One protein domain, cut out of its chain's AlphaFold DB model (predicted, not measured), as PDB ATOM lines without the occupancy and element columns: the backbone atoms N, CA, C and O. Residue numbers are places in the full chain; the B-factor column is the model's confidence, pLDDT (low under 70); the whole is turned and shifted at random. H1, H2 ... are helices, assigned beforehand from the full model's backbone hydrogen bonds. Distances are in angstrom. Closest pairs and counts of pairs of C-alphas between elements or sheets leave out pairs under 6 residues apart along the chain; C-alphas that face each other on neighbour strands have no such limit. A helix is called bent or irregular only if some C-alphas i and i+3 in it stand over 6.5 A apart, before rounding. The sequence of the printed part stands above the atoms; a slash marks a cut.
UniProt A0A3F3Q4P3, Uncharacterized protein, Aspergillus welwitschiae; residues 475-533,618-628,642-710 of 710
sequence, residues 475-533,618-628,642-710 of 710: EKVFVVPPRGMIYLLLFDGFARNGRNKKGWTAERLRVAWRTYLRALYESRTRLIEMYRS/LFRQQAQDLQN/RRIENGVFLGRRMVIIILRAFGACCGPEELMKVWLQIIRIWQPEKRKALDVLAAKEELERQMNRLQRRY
ATOM      1  N   GLU A 475     103.487 -39.362  -1.259       83.12
ATOM      2  CA  GLU A 475     103.061 -40.083  -2.465       83.12
ATOM      3  C   GLU A 475     101.833 -40.973  -2.239       83.12
ATOM      4  O   GLU A 475     101.054 -41.179  -3.166       83.12
ATOM      5  N   LYS A 476     101.616 -41.466  -1.012       82.94
ATOM      6  CA  LYS A 476     100.384 -42.190  -0.652       82.94
ATOM      7  C   LYS A 476      99.193 -41.241  -0.510       82.94
ATOM      8  O   LYS A 476      98.056 -41.625  -0.773       82.94
ATOM      9  N   VAL A 477      99.452 -40.007  -0.073       77.19
ATOM     10  CA  VAL A 477      98.418 -38.995   0.180       77.19
ATOM     11  C   VAL A 477      97.954 -38.308  -1.098       77.19
ATOM     12  O   VAL A 477      96.752 -38.140  -1.306       77.19
ATOM     13  N   PHE A 478      98.890 -37.893  -1.953       71.94
ATOM     14  CA  PHE A 478      98.579 -37.122  -3.151       71.94
ATOM     15  C   PHE A 478      98.700 -37.962  -4.417       71.94
ATOM     16  O   PHE A 478      99.756 -38.509  -4.710       71.94
ATOM     17  N   VAL A 479      97.657 -37.917  -5.251       67.06
ATOM     18  CA  VAL A 479      97.690 -38.474  -6.617       67.06
ATOM     19  C   VAL A 479      98.785 -37.809  -7.459       67.06
ATOM     20  O   VAL A 479      99.451 -38.459  -8.261       67.06
ATOM     21  N   VAL A 480      98.990 -36.501  -7.270       65.88
ATOM     22  CA  VAL A 480     100.025 -35.722  -7.961       65.88
ATOM     23  C   VAL A 480     100.809 -34.895  -6.934       65.88
ATOM     24  O   VAL A 480     100.382 -33.795  -6.579       65.88
ATOM     25  N   PRO A 481     101.960 -35.393  -6.444       68.75
ATOM     26  CA  PRO A 481     102.789 -34.665  -5.488       68.75
ATOM     27  C   PRO A 481     103.415 -33.397  -6.094       68.75
ATOM     28  O   PRO A 481     103.782 -33.398  -7.270       68.75
ATOM     29  N   PRO A 482     103.618 -32.328  -5.307       74.06
ATOM     30  CA  PRO A 482     104.143 -31.044  -5.761       74.06
ATOM     31  C   PRO A 482     105.658 -31.071  -6.050       74.06
ATOM     32  O   PRO A 482     106.479 -30.678  -5.216       74.06
ATOM     33  N   ARG A 483     106.048 -31.469  -7.268       75.94
ATOM     34  CA  ARG A 483     107.451 -31.691  -7.680       75.94
ATOM     35  C   ARG A 483     108.340 -30.466  -7.482       75.94
ATOM     36  O   ARG A 483     109.472 -30.605  -7.028       75.94
ATOM     37  N   GLY A 484     107.844 -29.268  -7.797       76.69
ATOM     38  CA  GLY A 484     108.617 -28.028  -7.658       76.69
ATOM     39  C   GLY A 484     109.100 -27.778  -6.223       76.69
ATOM     40  O   GLY A 484     110.274 -27.477  -6.015       76.69
ATOM     41  N   MET A 485     108.214 -27.969  -5.239       80.88
ATOM     42  CA  MET A 485     108.544 -27.816  -3.818       80.88
ATOM     43  C   MET A 485     109.512 -28.909  -3.350       80.88
ATOM     44  O   MET A 485     110.503 -28.599  -2.690       80.88
ATOM     45  N   ILE A 486     109.259 -30.162  -3.746       86.12
ATOM     46  CA  ILE A 486     110.085 -31.323  -3.384       86.12
ATOM     47  C   ILE A 486     111.530 -31.123  -3.845       86.12
ATOM     48  O   ILE A 486     112.451 -31.195  -3.034       86.12
ATOM     49  N   TYR A 487     111.740 -30.817  -5.131       88.44
ATOM     50  CA  TYR A 487     113.086 -30.611  -5.670       88.44
ATOM     51  C   TYR A 487     113.794 -29.423  -5.031       88.44
ATOM     52  O   TYR A 487     115.002 -29.480  -4.812       88.44
ATOM     53  N   LEU A 488     113.059 -28.360  -4.704       85.62
ATOM     54  CA  LEU A 488     113.657 -27.198  -4.070       85.62
ATOM     55  C   LEU A 488     114.183 -27.535  -2.673       85.62
ATOM     56  O   LEU A 488     115.347 -27.254  -2.392       85.62
ATOM     57  N   LEU A 489     113.366 -28.174  -1.833       87.00
ATOM     58  CA  LEU A 489     113.781 -28.601  -0.492       87.00
ATOM     59  C   LEU A 489     114.891 -29.657  -0.551       87.00
ATOM     60  O   LEU A 489     115.813 -29.616   0.259       87.00
ATOM     61  N   LEU A 490     114.848 -30.559  -1.537       91.25
ATOM     62  CA  LEU A 490     115.878 -31.577  -1.740       91.25
ATOM     63  C   LEU A 490     117.241 -30.945  -2.066       91.25
ATOM     64  O   LEU A 490     118.227 -31.240  -1.391       91.25
ATOM     65  N   PHE A 491     117.316 -30.058  -3.066       92.06
ATOM     66  CA  PHE A 491     118.579 -29.393  -3.406       92.06
ATOM     67  C   PHE A 491     119.054 -28.443  -2.304       92.06
ATOM     68  O   PHE A 491     120.258 -28.352  -2.073       92.06
ATOM     69  N   ASP A 492     118.149 -27.774  -1.589       89.12
ATOM     70  CA  ASP A 492     118.529 -26.921  -0.458       89.12
ATOM     71  C   ASP A 492     119.072 -27.751   0.720       89.12
ATOM     72  O   ASP A 492     120.067 -27.379   1.346       89.12
ATOM     73  N   GLY A 493     118.512 -28.943   0.950       89.44
ATOM     74  CA  GLY A 493     119.067 -29.941   1.864       89.44
ATOM     75  C   GLY A 493     120.497 -30.343   1.488       89.44
ATOM     76  O   GLY A 493     121.386 -30.311   2.339       89.44
ATOM     77  N   PHE A 494     120.770 -30.625   0.206       91.38
ATOM     78  CA  PHE A 494     122.139 -30.888  -0.271       91.38
ATOM     79  C   PHE A 494     123.066 -29.673  -0.119       91.38
ATOM     80  O   PHE A 494     124.219 -29.826   0.280       91.38
ATOM     81  N   ALA A 495     122.579 -28.460  -0.392       90.44
ATOM     82  CA  ALA A 495     123.348 -27.221  -0.255       90.44
ATOM     83  C   ALA A 495     123.838 -26.966   1.173       90.44
ATOM     84  O   ALA A 495     124.937 -26.440   1.367       90.44
ATOM     85  N   ARG A 496     123.043 -27.348   2.173       87.56
ATOM     86  CA  ARG A 496     123.369 -27.142   3.588       87.56
ATOM     87  C   ARG A 496     124.128 -28.319   4.186       87.56
ATOM     88  O   ARG A 496     125.116 -28.116   4.887       87.56
ATOM     89  N   ASN A 497     123.717 -29.538   3.851       86.81
ATOM     90  CA  ASN A 497     124.189 -30.758   4.503       86.81
ATOM     91  C   ASN A 497     125.231 -31.532   3.690       86.81
ATOM     92  O   ASN A 497     125.612 -32.623   4.108       86.81
ATOM     93  N   GLY A 498     125.703 -30.991   2.562       73.56
ATOM     94  CA  GLY A 498     126.477 -31.669   1.511       73.56
ATOM     95  C   GLY A 498     127.825 -32.310   1.868       73.56
ATOM     96  O   GLY A 498     128.614 -32.617   0.981       73.56
ATOM     97  N   ARG A 499     128.127 -32.487   3.156       66.25
ATOM     98  CA  ARG A 499     129.319 -33.169   3.691       66.25
ATOM     99  C   ARG A 499     129.024 -33.993   4.952       66.25
ATOM    100  O   ARG A 499     129.951 -34.490   5.586       66.25
ATOM    101  N   ASN A 500     127.758 -34.101   5.354       66.12
ATOM    102  CA  ASN A 500     127.371 -34.773   6.587       66.12
ATOM    103  C   ASN A 500     127.251 -36.294   6.369       66.12
ATOM    104  O   ASN A 500     126.744 -36.742   5.340       66.12
ATOM    105  N   LYS A 501     127.679 -37.101   7.354       60.81
ATOM    106  CA  LYS A 501     127.698 -38.578   7.258       60.81
ATOM    107  C   LYS A 501     126.296 -39.208   7.213       60.81
ATOM    108  O   LYS A 501     126.171 -40.381   6.884       60.81
ATOM    109  N   LYS A 502     125.237 -38.433   7.472       73.62
ATOM    110  CA  LYS A 502     123.825 -38.863   7.424       73.62
ATOM    111  C   LYS A 502     123.246 -38.932   5.997       73.62
ATOM    112  O   LYS A 502     122.103 -38.560   5.752       73.62
ATOM    113  N   GLY A 503     124.052 -39.377   5.032       78.69
ATOM    114  CA  GLY A 503     123.592 -39.757   3.692       78.69
ATOM    115  C   GLY A 503     123.435 -38.644   2.644       78.69
ATOM    116  O   GLY A 503     123.047 -38.962   1.521       78.69
ATOM    117  N   TRP A 504     123.760 -37.379   2.926       87.88
ATOM    118  CA  TRP A 504     123.751 -36.289   1.928       87.88
ATOM    119  C   TRP A 504     125.036 -36.291   1.079       87.88
ATOM    120  O   TRP A 504     125.876 -35.399   1.185       87.88
ATOM    121  N   THR A 505     125.222 -37.334   0.264       89.12
ATOM    122  CA  THR A 505     126.455 -37.551  -0.511       89.12
ATOM    123  C   THR A 505     126.400 -36.954  -1.920       89.12
ATOM    124  O   THR A 505     125.333 -36.783  -2.516       89.12
ATOM    125  N   ALA A 506     127.579 -36.694  -2.497       88.44
ATOM    126  CA  ALA A 506     127.716 -36.220  -3.874       88.44
ATOM    127  C   ALA A 506     127.110 -37.188  -4.904       88.44
ATOM    128  O   ALA A 506     126.538 -36.757  -5.901       88.44
ATOM    129  N   GLU A 507     127.193 -38.498  -4.661       87.88
ATOM    130  CA  GLU A 507     126.581 -39.510  -5.527       87.88
ATOM    131  C   GLU A 507     125.068 -39.346  -5.582       87.88
ATOM    132  O   GLU A 507     124.500 -39.275  -6.673       87.88
ATOM    133  N   ARG A 508     124.424 -39.183  -4.421       88.88
ATOM    134  CA  ARG A 508     122.977 -38.994  -4.356       88.88
ATOM    135  C   ARG A 508     122.538 -37.676  -4.996       88.88
ATOM    136  O   ARG A 508     121.528 -37.656  -5.696       88.88
ATOM    137  N   LEU A 509     123.338 -36.614  -4.859       91.62
ATOM    138  CA  LEU A 509     123.108 -35.346  -5.561       91.62
ATOM    139  C   LEU A 509     123.163 -35.511  -7.088       91.62
ATOM    140  O   LEU A 509     122.317 -34.963  -7.794       91.62
ATOM    141  N   ARG A 510     124.127 -36.276  -7.622       90.12
ATOM    142  CA  ARG A 510     124.212 -36.530  -9.074       90.12
ATOM    143  C   ARG A 510     122.974 -37.251  -9.588       90.12
ATOM    144  O   ARG A 510     122.514 -36.948 -10.689       90.12
ATOM    145  N   VAL A 511     122.439 -38.192  -8.813       91.31
ATOM    146  CA  VAL A 511     121.203 -38.881  -9.194       91.31
ATOM    147  C   VAL A 511     120.019 -37.914  -9.150       91.31
ATOM    148  O   VAL A 511     119.327 -37.793 -10.158       91.31
ATOM    149  N   ALA A 512     119.874 -37.125  -8.080       91.12
ATOM    150  CA  ALA A 512     118.835 -36.098  -7.974       91.12
ATOM    151  C   ALA A 512     118.884 -35.059  -9.106       91.12
ATOM    152  O   ALA A 512     117.851 -34.642  -9.627       91.12
ATOM    153  N   TRP A 513     120.081 -34.678  -9.556       92.75
ATOM    154  CA  TRP A 513     120.254 -33.795 -10.709       92.75
ATOM    155  C   TRP A 513     119.760 -34.422 -12.015       92.75
ATOM    156  O   TRP A 513     119.033 -33.785 -12.777       92.75
ATOM    157  N   ARG A 514     120.101 -35.691 -12.272       90.31
ATOM    158  CA  ARG A 514     119.639 -36.407 -13.473       90.31
ATOM    159  C   ARG A 514     118.122 -36.552 -13.489       90.31
ATOM    160  O   ARG A 514     117.503 -36.373 -14.539       90.31
ATOM    161  N   THR A 515     117.517 -36.856 -12.344       88.88
ATOM    162  CA  THR A 515     116.065 -37.000 -12.262       88.88
ATOM    163  C   THR A 515     115.341 -35.660 -12.357       88.88
ATOM    164  O   THR A 515     114.329 -35.562 -13.052       88.88
ATOM    165  N   TYR A 516     115.903 -34.600 -11.769       90.44
ATOM    166  CA  TYR A 516     115.410 -33.236 -11.943       90.44
ATOM    167  C   TYR A 516     115.422 -32.813 -13.415       90.44
ATOM    168  O   TYR A 516     114.417 -32.314 -13.916       90.44
ATOM    169  N   LEU A 517     116.519 -33.069 -14.138       88.75
ATOM    170  CA  LEU A 517     116.600 -32.788 -15.572       88.75
ATOM    171  C   LEU A 517     115.518 -33.537 -16.357       88.75
ATOM    172  O   LEU A 517     114.850 -32.931 -17.191       88.75
ATOM    173  N   ARG A 518     115.289 -34.825 -16.065       86.12
ATOM    174  CA  ARG A 518     114.190 -35.596 -16.673       86.12
ATOM    175  C   ARG A 518     112.836 -34.929 -16.428       86.12
ATOM    176  O   ARG A 518     112.087 -34.734 -17.384       86.12
ATOM    177  N   ALA A 519     112.536 -34.561 -15.183       84.62
ATOM    178  CA  ALA A 519     111.278 -33.907 -14.828       84.62
ATOM    179  C   ALA A 519     111.125 -32.534 -15.508       84.62
ATOM    180  O   ALA A 519     110.036 -32.179 -15.955       84.62
ATOM    181  N   LEU A 520     112.216 -31.778 -15.636       84.31
ATOM    182  CA  LEU A 520     112.247 -30.491 -16.326       84.31
ATOM    183  C   LEU A 520     111.964 -30.649 -17.824       84.31
ATOM    184  O   LEU A 520     111.150 -29.909 -18.376       84.31
ATOM    185  N   TYR A 521     112.593 -31.623 -18.488       83.81
ATOM    186  CA  TYR A 521     112.332 -31.891 -19.902       83.81
ATOM    187  C   TYR A 521     110.901 -32.374 -20.135       83.81
ATOM    188  O   TYR A 521     110.254 -31.877 -21.047       83.81
ATOM    189  N   GLU A 522     110.377 -33.262 -19.286       81.50
ATOM    190  CA  GLU A 522     108.974 -33.694 -19.340       81.50
ATOM    191  C   GLU A 522     108.019 -32.493 -19.243       81.50
ATOM    192  O   GLU A 522     107.110 -32.345 -20.059       81.50
ATOM    193  N   SER A 523     108.275 -31.591 -18.295       75.56
ATOM    194  CA  SER A 523     107.470 -30.382 -18.083       75.56
ATOM    195  C   SER A 523     107.516 -29.445 -19.290       75.56
ATOM    196  O   SER A 523     106.493 -28.903 -19.706       75.56
ATOM    197  N   ARG A 524     108.700 -29.288 -19.893       75.56
ATOM    198  CA  ARG A 524     108.894 -28.475 -21.096       75.56
ATOM    199  C   ARG A 524     108.214 -29.086 -22.321       75.56
ATOM    200  O   ARG A 524     107.630 -28.346 -23.104       75.56
ATOM    201  N   THR A 525     108.274 -30.403 -22.498       75.88
ATOM    202  CA  THR A 525     107.612 -31.089 -23.616       75.88
ATOM    203  C   THR A 525     106.098 -30.950 -23.518       75.88
ATOM    204  O   THR A 525     105.483 -30.534 -24.495       75.88
ATOM    205  N   ARG A 526     105.518 -31.172 -22.328       70.88
ATOM    206  CA  ARG A 526     104.083 -30.941 -22.081       70.88
ATOM    207  C   ARG A 526     103.681 -29.511 -22.438       70.88
ATOM    208  O   ARG A 526     102.714 -29.306 -23.162       70.88
ATOM    209  N   LEU A 527     104.470 -28.525 -22.005       66.88
ATOM    210  CA  LEU A 527     104.240 -27.118 -22.337       66.88
ATOM    211  C   LEU A 527     104.257 -26.871 -23.859       66.88
ATOM    212  O   LEU A 527     103.387 -26.187 -24.388       66.88
ATOM    213  N   ILE A 528     105.226 -27.436 -24.585       68.00
ATOM    214  CA  ILE A 528     105.340 -27.276 -26.046       68.00
ATOM    215  C   ILE A 528     104.172 -27.953 -26.782       68.00
ATOM    216  O   ILE A 528     103.626 -27.375 -27.722       68.00
ATOM    217  N   GLU A 529     103.779 -29.160 -26.373       65.50
ATOM    218  CA  GLU A 529     102.625 -29.880 -26.935       65.50
ATOM    219  C   GLU A 529     101.325 -29.088 -26.766       65.50
ATOM    220  O   GLU A 529     100.510 -29.013 -27.692       65.50
ATOM    221  N   MET A 530     101.169 -28.417 -25.624       57.91
ATOM    222  CA  MET A 530     100.037 -27.531 -25.375       57.91
ATOM    223  C   MET A 530      99.993 -26.352 -26.345       57.91
ATOM    224  O   MET A 530      98.953 -26.122 -26.964       57.91
ATOM    225  N   TYR A 531     101.111 -25.640 -26.526       57.88
ATOM    226  CA  TYR A 531     101.169 -24.519 -27.470       57.88
ATOM    227  C   TYR A 531     100.809 -24.955 -28.897       57.88
ATOM    228  O   TYR A 531     100.093 -24.239 -29.596       57.88
ATOM    229  N   ARG A 532     101.230 -26.158 -29.308       57.69
ATOM    230  CA  ARG A 532     100.867 -26.732 -30.615       57.69
ATOM    231  C   ARG A 532      99.376 -27.058 -30.730       57.69
ATOM    232  O   ARG A 532      98.780 -26.820 -31.773       57.69
ATOM    233  N   SER A 533      98.754 -27.569 -29.668       57.06
ATOM    234  CA  SER A 533      97.311 -27.862 -29.661       57.06
ATOM    235  C   SER A 533      96.440 -26.604 -29.672       57.06
ATOM    236  O   SER A 533      95.321 -26.632 -30.181       57.06
ATOM    237  N   LEU A 618     108.824 -18.932  -1.317       35.53
ATOM    238  CA  LEU A 618     109.023 -20.128  -2.142       35.53
ATOM    239  C   LEU A 618     108.086 -20.154  -3.347       35.53
ATOM    240  O   LEU A 618     108.535 -20.307  -4.482       35.53
ATOM    241  N   PHE A 619     106.802 -19.913  -3.099       37.00
ATOM    242  CA  PHE A 619     105.770 -19.957  -4.130       37.00
ATOM    243  C   PHE A 619     105.618 -18.626  -4.896       37.00
ATOM    244  O   PHE A 619     105.249 -18.644  -6.069       37.00
ATOM    245  N   ARG A 620     105.962 -17.468  -4.297       39.84
ATOM    246  CA  ARG A 620     105.928 -16.149  -4.977       39.84
ATOM    247  C   ARG A 620     106.966 -16.011  -6.099       39.84
ATOM    248  O   ARG A 620     106.646 -15.441  -7.141       39.84
ATOM    249  N   GLN A 621     108.185 -16.520  -5.912       37.59
ATOM    250  CA  GLN A 621     109.253 -16.403  -6.918       37.59
ATOM    251  C   GLN A 621     109.000 -17.300  -8.142       37.59
ATOM    252  O   GLN A 621     109.238 -16.884  -9.271       37.59
ATOM    253  N   GLN A 622     108.433 -18.492  -7.934       34.72
ATOM    254  CA  GLN A 622     108.097 -19.422  -9.015       34.72
ATOM    255  C   GLN A 622     106.941 -18.904  -9.893       34.72
ATOM    256  O   GLN A 622     106.985 -19.060 -11.111       34.72
ATOM    257  N   ALA A 623     105.964 -18.199  -9.303       35.12
ATOM    258  CA  ALA A 623     104.914 -17.492 -10.044       35.12
ATOM    259  C   ALA A 623     105.469 -16.319 -10.875       35.12
ATOM    260  O   ALA A 623     105.062 -16.113 -12.013       35.12
ATOM    261  N   GLN A 624     106.428 -15.560 -10.331       38.72
ATOM    262  CA  GLN A 624     107.056 -14.445 -11.046       38.72
ATOM    263  C   GLN A 624     107.874 -14.906 -12.253       38.72
ATOM    264  O   GLN A 624     107.842 -14.226 -13.276       38.72
ATOM    265  N   ASP A 625     108.574 -16.036 -12.153       33.81
ATOM    266  CA  ASP A 625     109.365 -16.589 -13.256       33.81
ATOM    267  C   ASP A 625     108.465 -17.116 -14.392       33.81
ATOM    268  O   ASP A 625     108.756 -16.838 -15.555       33.81
ATOM    269  N   LEU A 626     107.323 -17.744 -14.067       36.72
ATOM    270  CA  LEU A 626     106.311 -18.171 -15.049       36.72
ATOM    271  C   LEU A 626     105.608 -16.973 -15.721       36.72
ATOM    272  O   LEU A 626     105.441 -16.935 -16.939       36.72
ATOM    273  N   GLN A 627     105.240 -15.946 -14.945       36.91
ATOM    274  CA  GLN A 627     104.554 -14.756 -15.467       36.91
ATOM    275  C   GLN A 627     105.463 -13.889 -16.353       36.91
ATOM    276  O   GLN A 627     104.973 -13.167 -17.216       36.91
ATOM    277  N   ASN A 628     106.784 -13.919 -16.128       38.91
ATOM    278  CA  ASN A 628     107.743 -13.203 -16.973       38.91
ATOM    279  C   ASN A 628     107.933 -13.882 -18.340       38.91
ATOM    280  O   ASN A 628     108.295 -13.193 -19.287       38.91
ATOM    281  N   ARG A 642      96.018 -24.536 -15.785       42.47
ATOM    282  CA  ARG A 642      95.427 -25.842 -15.450       42.47
ATOM    283  C   ARG A 642      96.039 -27.009 -16.215       42.47
ATOM    284  O   ARG A 642      95.794 -28.122 -15.812       42.47
ATOM    285  N   ARG A 643      96.788 -26.822 -17.305       40.22
ATOM    286  CA  ARG A 643      97.335 -27.945 -18.105       40.22
ATOM    287  C   ARG A 643      98.854 -28.110 -17.998       40.22
ATOM    288  O   ARG A 643      99.375 -29.168 -18.334       40.22
ATOM    289  N   ILE A 644      99.560 -27.123 -17.437       49.94
ATOM    290  CA  ILE A 644     101.005 -27.168 -17.109       49.94
ATOM    291  C   ILE A 644     101.249 -27.909 -15.767       49.94
ATOM    292  O   ILE A 644     102.193 -27.656 -15.014       49.94
ATOM    293  N   GLU A 645     100.358 -28.834 -15.412       52.56
ATOM    294  CA  GLU A 645     100.251 -29.395 -14.069       52.56
ATOM    295  C   GLU A 645     101.545 -30.077 -13.608       52.56
ATOM    296  O   GLU A 645     102.119 -30.929 -14.296       52.56
ATOM    297  N   ASN A 646     101.989 -29.703 -12.402       58.41
ATOM    298  CA  ASN A 646     103.170 -30.253 -11.732       58.41
ATOM    299  C   ASN A 646     104.498 -30.065 -12.498       58.41
ATOM    300  O   ASN A 646     105.460 -30.815 -12.303       58.41
ATOM    301  N   GLY A 647     104.543 -29.057 -13.372       62.09
ATOM    302  CA  GLY A 647     105.737 -28.701 -14.118       62.09
ATOM    303  C   GLY A 647     106.886 -28.251 -13.214       62.09
ATOM    304  O   GLY A 647     106.713 -27.468 -12.276       62.09
ATOM    305  N   VAL A 648     108.084 -28.739 -13.508       70.94
ATOM    306  CA  VAL A 648     109.336 -28.310 -12.889       70.94
ATOM    307  C   VAL A 648     110.021 -27.318 -13.821       70.94
ATOM    308  O   VAL A 648     110.270 -27.623 -14.987       70.94
ATOM    309  N   PHE A 649     110.353 -26.139 -13.294       76.12
ATOM    310  CA  PHE A 649     110.953 -25.045 -14.056       76.12
ATOM    311  C   PHE A 649     112.292 -24.616 -13.470       76.12
ATOM    312  O   PHE A 649     112.543 -24.738 -12.267       76.12
ATOM    313  N   LEU A 650     113.138 -24.072 -14.341       78.69
ATOM    314  CA  LEU A 650     114.442 -23.534 -13.980       78.69
ATOM    315  C   LEU A 650     114.328 -22.024 -13.762       78.69
ATOM    316  O   LEU A 650     114.614 -21.223 -14.649       78.69
ATOM    317  N   GLY A 651     113.848 -21.650 -12.578       77.38
ATOM    318  CA  GLY A 651     113.796 -20.262 -12.118       77.38
ATOM    319  C   GLY A 651     115.106 -19.799 -11.476       77.38
ATOM    320  O   GLY A 651     115.965 -20.622 -11.139       77.38
ATOM    321  N   ARG A 652     115.245 -18.490 -11.223       80.62
ATOM    322  CA  ARG A 652     116.456 -17.898 -10.603       80.62
ATOM    323  C   ARG A 652     116.825 -18.604  -9.297       80.62
ATOM    324  O   ARG A 652     117.978 -18.965  -9.071       80.62
ATOM    325  N   ARG A 653     115.832 -18.810  -8.431       79.19
ATOM    326  CA  ARG A 653     116.018 -19.424  -7.109       79.19
ATOM    327  C   ARG A 653     116.507 -20.864  -7.208       79.19
ATOM    328  O   ARG A 653     117.419 -21.248  -6.485       79.19
ATOM    329  N   MET A 654     115.910 -21.638  -8.109       83.81
ATOM    330  CA  MET A 654     116.281 -23.032  -8.321       83.81
ATOM    331  C   MET A 654     117.728 -23.132  -8.816       83.81
ATOM    332  O   MET A 654     118.499 -23.905  -8.260       83.81
ATOM    333  N   VAL A 655     118.130 -22.279  -9.769       87.56
ATOM    334  CA  VAL A 655     119.525 -22.187 -10.240       87.56
ATOM    335  C   VAL A 655     120.484 -21.904  -9.084       87.56
ATOM    336  O   VAL A 655     121.454 -22.636  -8.907       87.56
ATOM    337  N   ILE A 656     120.197 -20.890  -8.265       87.25
ATOM    338  CA  ILE A 656     121.025 -20.526  -7.102       87.25
ATOM    339  C   ILE A 656     121.164 -21.707  -6.131       87.25
ATOM    340  O   ILE A 656     122.269 -22.009  -5.684       87.25
ATOM    341  N   ILE A 657     120.068 -22.400  -5.815       88.75
ATOM    342  CA  ILE A 657     120.079 -23.533  -4.880       88.75
ATOM    343  C   ILE A 657     120.864 -24.717  -5.458       88.75
ATOM    344  O   ILE A 657     121.672 -25.307  -4.744       88.75
ATOM    345  N   ILE A 658     120.698 -25.034  -6.746       92.56
ATOM    346  CA  ILE A 658     121.474 -26.087  -7.416       92.56
ATOM    347  C   ILE A 658     122.970 -25.755  -7.365       92.56
ATOM    348  O   ILE A 658     123.775 -26.607  -6.991       92.56
ATOM    349  N   LEU A 659     123.361 -24.514  -7.673       92.50
ATOM    350  CA  LEU A 659     124.762 -24.088  -7.595       92.50
ATOM    351  C   LEU A 659     125.324 -24.226  -6.175       92.50
ATOM    352  O   LEU A 659     126.443 -24.706  -6.005       92.50
ATOM    353  N   ARG A 660     124.539 -23.883  -5.148       92.44
ATOM    354  CA  ARG A 660     124.921 -24.097  -3.743       92.44
ATOM    355  C   ARG A 660     125.054 -25.579  -3.393       92.44
ATOM    356  O   ARG A 660     126.014 -25.944  -2.722       92.44
ATOM    357  N   ALA A 661     124.146 -26.432  -3.871       92.19
ATOM    358  CA  ALA A 661     124.189 -27.882  -3.673       92.19
ATOM    359  C   ALA A 661     125.473 -28.494  -4.239       92.19
ATOM    360  O   ALA A 661     126.207 -29.184  -3.530       92.19
ATOM    361  N   PHE A 662     125.799 -28.177  -5.492       92.25
ATOM    362  CA  PHE A 662     127.031 -28.646  -6.123       92.25
ATOM    363  C   PHE A 662     128.282 -28.005  -5.511       92.25
ATOM    364  O   PHE A 662     129.285 -28.693  -5.357       92.25
ATOM    365  N   GLY A 663     128.224 -26.742  -5.079       89.12
ATOM    366  CA  GLY A 663     129.320 -26.091  -4.351       89.12
ATOM    367  C   GLY A 663     129.591 -26.688  -2.960       89.12
ATOM    368  O   GLY A 663     130.715 -26.627  -2.454       89.12
ATOM    369  N   ALA A 664     128.580 -27.283  -2.324       88.88
ATOM    370  CA  ALA A 664     128.721 -27.951  -1.033       88.88
ATOM    371  C   ALA A 664     129.256 -29.387  -1.172       88.88
ATOM    372  O   ALA A 664     130.215 -29.742  -0.474       88.88
ATOM    373  N   CYS A 665     128.651 -30.170  -2.076       86.94
ATOM    374  CA  CYS A 665     128.889 -31.606  -2.243       86.94
ATOM    375  C   CYS A 665     130.031 -31.966  -3.203       86.94
ATOM    376  O   CYS A 665     130.619 -33.036  -3.064       86.94
ATOM    377  N   CYS A 666     130.312 -31.132  -4.207       87.56
ATOM    378  CA  CYS A 666     131.181 -31.476  -5.336       87.56
ATOM    379  C   CYS A 666     132.386 -30.523  -5.458       87.56
ATOM    380  O   CYS A 666     132.471 -29.501  -4.778       87.56
ATOM    381  N   GLY A 667     133.341 -30.887  -6.323       86.81
ATOM    382  CA  GLY A 667     134.510 -30.066  -6.662       86.81
ATOM    383  C   GLY A 667     134.234 -29.015  -7.753       86.81
ATOM    384  O   GLY A 667     133.160 -29.026  -8.366       86.81
ATOM    385  N   PRO A 668     135.206 -28.121  -8.031       89.06
ATOM    386  CA  PRO A 668     135.025 -26.983  -8.943       89.06
ATOM    387  C   PRO A 668     134.728 -27.404 -10.389       89.06
ATOM    388  O   PRO A 668     133.918 -26.767 -11.062       89.06
ATOM    389  N   GLU A 669     135.309 -28.511 -10.857       88.56
ATOM    390  CA  GLU A 669     135.057 -29.025 -12.208       88.56
ATOM    391  C   GLU A 669     133.596 -29.442 -12.414       88.56
ATOM    392  O   GLU A 669     132.976 -29.107 -13.424       88.56
ATOM    393  N   GLU A 670     133.022 -30.157 -11.446       88.31
ATOM    394  CA  GLU A 670     131.637 -30.629 -11.513       88.31
ATOM    395  C   GLU A 670     130.644 -29.467 -11.411       88.31
ATOM    396  O   GLU A 670     129.659 -29.433 -12.149       88.31
ATOM    397  N   LEU A 671     130.931 -28.476 -10.559       91.62
ATOM    398  CA  LEU A 671     130.135 -27.254 -10.471       91.62
ATOM    399  C   LEU A 671     130.091 -26.519 -11.821       91.62
ATOM    400  O   LEU A 671     129.015 -26.123 -12.275       91.62
ATOM    401  N   MET A 672     131.236 -26.393 -12.499       91.12
ATOM    402  CA  MET A 672     131.311 -25.753 -13.813       91.12
ATOM    403  C   MET A 672     130.554 -26.546 -14.888       91.12
ATOM    404  O   MET A 672     129.821 -25.962 -15.688       91.12
ATOM    405  N   LYS A 673     130.658 -27.883 -14.889       92.31
ATOM    406  CA  LYS A 673     129.888 -28.742 -15.809       92.31
ATOM    407  C   LYS A 673     128.381 -28.524 -15.655       92.31
ATOM    408  O   LYS A 673     127.678 -28.380 -16.657       92.31
ATOM    409  N   VAL A 674     127.883 -28.463 -14.418       92.31
ATOM    410  CA  VAL A 674     126.461 -28.214 -14.135       92.31
ATOM    411  C   VAL A 674     126.051 -26.807 -14.553       92.31
ATOM    412  O   VAL A 674     125.006 -26.643 -15.180       92.31
ATOM    413  N   TRP A 675     126.881 -25.795 -14.298       92.25
ATOM    414  CA  TRP A 675     126.614 -24.428 -14.747       92.25
ATOM    415  C   TRP A 675     126.475 -24.322 -16.271       92.25
ATOM    416  O   TRP A 675     125.524 -23.716 -16.766       92.25
ATOM    417  N   LEU A 676     127.357 -24.976 -17.033       91.38
ATOM    418  CA  LEU A 676     127.261 -25.015 -18.494       91.38
ATOM    419  C   LEU A 676     125.972 -25.705 -18.971       91.38
ATOM    420  O   LEU A 676     125.360 -25.260 -19.945       91.38
ATOM    421  N   GLN A 677     125.523 -26.761 -18.285       89.44
ATOM    422  CA  GLN A 677     124.227 -27.393 -18.566       89.44
ATOM    423  C   GLN A 677     123.057 -26.452 -18.254       89.44
ATOM    424  O   GLN A 677     122.140 -26.327 -19.067       89.44
ATOM    425  N   ILE A 678     123.107 -25.750 -17.119       88.50
ATOM    426  CA  ILE A 678     122.103 -24.756 -16.726       88.50
ATOM    427  C   ILE A 678     122.016 -23.644 -17.768       88.50
ATOM    428  O   ILE A 678     120.913 -23.345 -18.205       88.50
ATOM    429  N   ILE A 679     123.134 -23.074 -18.230       88.19
ATOM    430  CA  ILE A 679     123.127 -22.018 -19.259       88.19
ATOM    431  C   ILE A 679     122.412 -22.487 -20.529       88.19
ATOM    432  O   ILE A 679     121.575 -21.760 -21.068       88.19
ATOM    433  N   ARG A 680     122.706 -23.709 -20.991       87.44
ATOM    434  CA  ARG A 680     122.090 -24.273 -22.204       87.44
ATOM    435  C   ARG A 680     120.569 -24.376 -22.086       87.44
ATOM    436  O   ARG A 680     119.861 -24.124 -23.059       87.44
ATOM    437  N   ILE A 681     120.068 -24.742 -20.906       84.31
ATOM    438  CA  ILE A 681     118.632 -24.939 -20.661       84.31
ATOM    439  C   ILE A 681     117.934 -23.612 -20.338       84.31
ATOM    440  O   ILE A 681     116.859 -23.339 -20.867       84.31
ATOM    441  N   TRP A 682     118.538 -22.792 -19.478       81.31
ATOM    442  CA  TRP A 682     117.953 -21.571 -18.920       81.31
ATOM    443  C   TRP A 682     117.913 -20.405 -19.913       81.31
ATOM    444  O   TRP A 682     117.030 -19.554 -19.802       81.31
ATOM    445  N   GLN A 683     118.833 -20.401 -20.888       82.44
ATOM    446  CA  GLN A 683     119.001 -19.369 -21.920       82.44
ATOM    447  C   GLN A 683     119.074 -17.948 -21.323       82.44
ATOM    448  O   GLN A 683     118.116 -17.185 -21.447       82.44
ATOM    449  N   PRO A 684     120.204 -17.566 -20.689       77.31
ATOM    450  CA  PRO A 684     120.350 -16.292 -19.976       77.31
ATOM    451  C   PRO A 684     119.994 -15.049 -20.801       77.31
ATOM    452  O   PRO A 684     119.487 -14.078 -20.253       77.31
ATOM    453  N   GLU A 685     120.209 -15.094 -22.117       76.00
ATOM    454  CA  GLU A 685     119.897 -14.006 -23.057       76.00
ATOM    455  C   GLU A 685     118.407 -13.638 -23.091       76.00
ATOM    456  O   GLU A 685     118.053 -12.506 -23.401       76.00
ATOM    457  N   LYS A 686     117.524 -14.580 -22.741       77.12
ATOM    458  CA  LYS A 686     116.068 -14.378 -22.704       77.12
ATOM    459  C   LYS A 686     115.547 -14.038 -21.304       77.12
ATOM    460  O   LYS A 686     114.337 -13.985 -21.095       77.12
ATOM    461  N   ARG A 687     116.434 -13.862 -20.320       76.06
ATOM    462  CA  ARG A 687     116.091 -13.646 -18.904       76.06
ATOM    463  C   ARG A 687     116.411 -12.220 -18.470       76.06
ATOM    464  O   ARG A 687     117.171 -11.505 -19.117       76.06
ATOM    465  N   LYS A 688     115.835 -11.791 -17.343       76.94
ATOM    466  CA  LYS A 688     116.136 -10.471 -16.774       76.94
ATOM    467  C   LYS A 688     117.605 -10.405 -16.368       76.94
ATOM    468  O   LYS A 688     118.104 -11.302 -15.691       76.94
ATOM    469  N   ALA A 689     118.264  -9.296 -16.698       78.81
ATOM    470  CA  ALA A 689     119.680  -9.094 -16.395       78.81
ATOM    471  C   ALA A 689     120.002  -9.255 -14.896       78.81
ATOM    472  O   ALA A 689     121.006  -9.872 -14.554       78.81
ATOM    473  N   LEU A 690     119.120  -8.773 -14.008       78.56
ATOM    474  CA  LEU A 690     119.269  -8.912 -12.552       78.56
ATOM    475  C   LEU A 690     119.289 -10.377 -12.094       78.56
ATOM    476  O   LEU A 690     120.060 -10.736 -11.206       78.56
ATOM    477  N   ASP A 691     118.470 -11.228 -12.710       77.69
ATOM    478  CA  ASP A 691     118.369 -12.636 -12.328       77.69
ATOM    479  C   ASP A 691     119.615 -13.409 -12.769       77.69
ATOM    480  O   ASP A 691     120.150 -14.223 -12.014       77.69
ATOM    481  N   VAL A 692     120.107 -13.111 -13.975       84.75
ATOM    482  CA  VAL A 692     121.347 -13.680 -14.522       84.75
ATOM    483  C   VAL A 692     122.557 -13.244 -13.701       84.75
ATOM    484  O   VAL A 692     123.422 -14.068 -13.410       84.75
ATOM    485  N   LEU A 693     122.610 -11.970 -13.309       85.56
ATOM    486  CA  LEU A 693     123.684 -11.424 -12.487       85.56
ATOM    487  C   LEU A 693     123.728 -12.105 -11.115       85.56
ATOM    488  O   LEU A 693     124.780 -12.604 -10.732       85.56
ATOM    489  N   ALA A 694     122.584 -12.262 -10.442       84.19
ATOM    490  CA  ALA A 694     122.515 -12.967  -9.159       84.19
ATOM    491  C   ALA A 694     122.986 -14.433  -9.248       84.19
ATOM    492  O   ALA A 694     123.656 -14.932  -8.342       84.19
ATOM    493  N   ALA A 695     122.652 -15.138 -10.335       87.19
ATOM    494  CA  ALA A 695     123.117 -16.508 -10.555       87.19
ATOM    495  C   ALA A 695     124.637 -16.577 -10.803       87.19
ATOM    496  O   ALA A 695     125.301 -17.470 -10.277       87.19
ATOM    497  N   LYS A 696     125.193 -15.623 -11.565       88.56
ATOM    498  CA  LYS A 696     126.641 -15.512 -11.805       88.56
ATOM    499  C   LYS A 696     127.412 -15.181 -10.525       88.56
ATOM    500  O   LYS A 696     128.398 -15.850 -10.237       88.56
ATOM    501  N   GLU A 697     126.929 -14.231  -9.729       91.12
ATOM    502  CA  GLU A 697     127.526 -13.892  -8.431       91.12
ATOM    503  C   GLU A 697     127.560 -15.101  -7.485       91.12
ATOM    504  O   GLU A 697     128.544 -15.322  -6.778       91.12
ATOM    505  N   GLU A 698     126.496 -15.911  -7.459       89.94
ATOM    506  CA  GLU A 698     126.483 -17.130  -6.648       89.94
ATOM    507  C   GLU A 698     127.486 -18.171  -7.164       89.94
ATOM    508  O   GLU A 698     128.175 -18.794  -6.357       89.94
ATOM    509  N   LEU A 699     127.615 -18.345  -8.483       91.62
ATOM    510  CA  LEU A 699     128.628 -19.230  -9.062       91.62
ATOM    511  C   LEU A 699     130.039 -18.802  -8.645       91.62
ATOM    512  O   LEU A 699     130.806 -19.636  -8.166       91.62
ATOM    513  N   GLU A 700     130.373 -17.519  -8.799       90.69
ATOM    514  CA  GLU A 700     131.671 -16.969  -8.397       90.69
ATOM    515  C   GLU A 700     131.923 -17.188  -6.903       90.69
ATOM    516  O   GLU A 700     132.996 -17.642  -6.504       90.69
ATOM    517  N   ARG A 701     130.902 -16.961  -6.068       91.06
ATOM    518  CA  ARG A 701     130.968 -17.218  -4.625       91.06
ATOM    519  C   ARG A 701     131.295 -18.681  -4.321       91.06
ATOM    520  O   ARG A 701     132.163 -18.942  -3.485       91.06
ATOM    521  N   GLN A 702     130.634 -19.636  -4.978       89.75
ATOM    522  CA  GLN A 702     130.899 -21.063  -4.765       89.75
ATOM    523  C   GLN A 702     132.257 -21.497  -5.338       89.75
ATOM    524  O   GLN A 702     132.967 -22.260  -4.687       89.75
ATOM    525  N   MET A 703     132.670 -20.967  -6.492       87.62
ATOM    526  CA  MET A 703     133.990 -21.214  -7.085       87.62
ATOM    527  C   MET A 703     135.121 -20.728  -6.175       87.62
ATOM    528  O   MET A 703     136.016 -21.507  -5.852       87.62
ATOM    529  N   ASN A 704     135.037 -19.494  -5.673       88.50
ATOM    530  CA  ASN A 704     136.007 -18.940  -4.724       88.50
ATOM    531  C   ASN A 704     136.046 -19.753  -3.423       88.50
ATOM    532  O   ASN A 704     137.110 -19.989  -2.851       88.50
ATOM    533  N   ARG A 705     134.886 -20.220  -2.947       85.81
ATOM    534  CA  ARG A 705     134.801 -21.083  -1.762       85.81
ATOM    535  C   ARG A 705     135.488 -22.430  -1.986       85.81
ATOM    536  O   ARG A 705     136.087 -22.949  -1.049       85.81
ATOM    537  N   LEU A 706     135.388 -23.000  -3.185       83.81
ATOM    538  CA  LEU A 706     136.040 -24.259  -3.542       83.81
ATOM    539  C   LEU A 706     137.549 -24.085  -3.761       83.81
ATOM    540  O   LEU A 706     138.304 -24.908  -3.265       83.81
ATOM    541  N   GLN A 707     137.989 -22.995  -4.393       80.19
ATOM    542  CA  GLN A 707     139.411 -22.655  -4.572       80.19
ATOM    543  C   GLN A 707     140.151 -22.356  -3.263       80.19
ATOM    544  O   GLN A 707     141.365 -22.428  -3.216       80.19
ATOM    545  N   ARG A 708     139.438 -21.979  -2.196       76.81
ATOM    546  CA  ARG A 708     140.021 -21.849  -0.849       76.81
ATOM    547  C   ARG A 708     140.089 -23.179  -0.091       76.81
ATOM    548  O   ARG A 708     140.636 -23.220   1.004       76.81
ATOM    549  N   ARG A 709     139.425 -24.223  -0.595       67.94
ATOM    550  CA  ARG A 709     139.272 -25.530   0.072       67.94
ATOM    551  C   ARG A 709     140.157 -26.618  -0.530       67.94
ATOM    552  O   ARG A 709     140.436 -27.583   0.173       67.94
ATOM    553  N   TYR A 710     140.490 -26.479  -1.807       55.59
ATOM    554  CA  TYR A 710     141.474 -27.263  -2.548       55.59
ATOM    555  C   TYR A 710     142.698 -26.389  -2.767       55.59
ATOM    556  O   TYR A 710     143.810 -26.954  -2.764       55.59
TER     557      TYR A 710
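AT A GLANCE: This is residues 475 to 533, 618 to 628 and 642 to 710 of the 710 residues of an uncharacterized protein of Aspergillus welwitschiae (UniProt A0A3F3Q4P3). Five helices, H1, H2, H4, H5 and H6, form an up-and-down bundle, each running against the one before it in the chain. H4 is in the middle, with H1, H5 and H6 packed along it, while the longest helix, H2, meets H4 with residues 506 to 509 alone and carries the far end of the domain at Ser 533. The short H3 lies at a steep slant by H1 and H4. The printed part has 139 residues, with six named helices in the order H1 to H6 and no named strand; the class is all helix. It is compact, with a radius of gyration of the C-alphas of 15.6 A and spans of 52 by 40 by 24 A.

IN THESE COORDINATES: H1 is residues 483 to 497, 20.7 A long, beginning with C-alpha 483 at (107.451, -31.691, -7.680). H2, residues 506 to 533, is 40.7 A long and ends with C-alpha 533 at (97.311, -27.862, -29.661). H3 is residues 618 to 628, 16.4 A; it is neither bent nor irregular, but only just: C-alphas 618 and 621 are 6.1 A apart. H4 is residues 652 to 665, 20.3 A, and H5 is residues 668 to 682, 20.5 A. H6, residues 689 to 707, is 26.7 A long and ends with C-alpha 707 at (139.411, -22.655, -4.572).

HOW THE PARTS SIT: H4 is the hub and touches H1, H2, H5 and H6. H1 and H4 run the same way at a steep tilt of 37 degrees, only just past shallow; their closest C-alphas, of Ala 495 and Ala 661, are 3.6 A apart. H4 and H6 run the same way at a shallow tilt of 5 degrees, closest at the C-alphas of Gly 663 and Gln 702, 5.3 A. H4 and H5 form a hairpin at 18 degrees, with the C-alphas of Phe 662 and Leu 671 closest, 5.5 A. H5 and H6 form another at 14 degrees, closest at the C-alphas of Pro 668 and Leu 706, 6.1 A. H1 and H2, also a hairpin, only just touch, with 3 pairs of C-alphas within 8 A. H2 and H5 are near each other. H3 is close to but not clearly touching H4, the C-alphas of Gln 621 and Arg 653 being closest at 7.4 A. Every O i to N i+4 pair is within hydrogen-bond range in H1, H2, H4, H5 and H6, and 6 of 7 are in H3.

THE WHOLE: The C-alphas of Ser 533 and Arg 708, the two farthest apart, are 51.9 A from each other. Residues 534 to 617 are not printed, with 30.9 A between C-alphas 533 and 618, nor are residues 629 to 641, with 17.7 A between C-alphas 628 and 642. Of the links printed whole, H4 to H5 is tight, and H1 to H2 and H5 to H6 are short. The mean pLDDT of the printed part is 77.5; 32 residues are under 70, among them 618 to 628, which is H3 with a mean of 37.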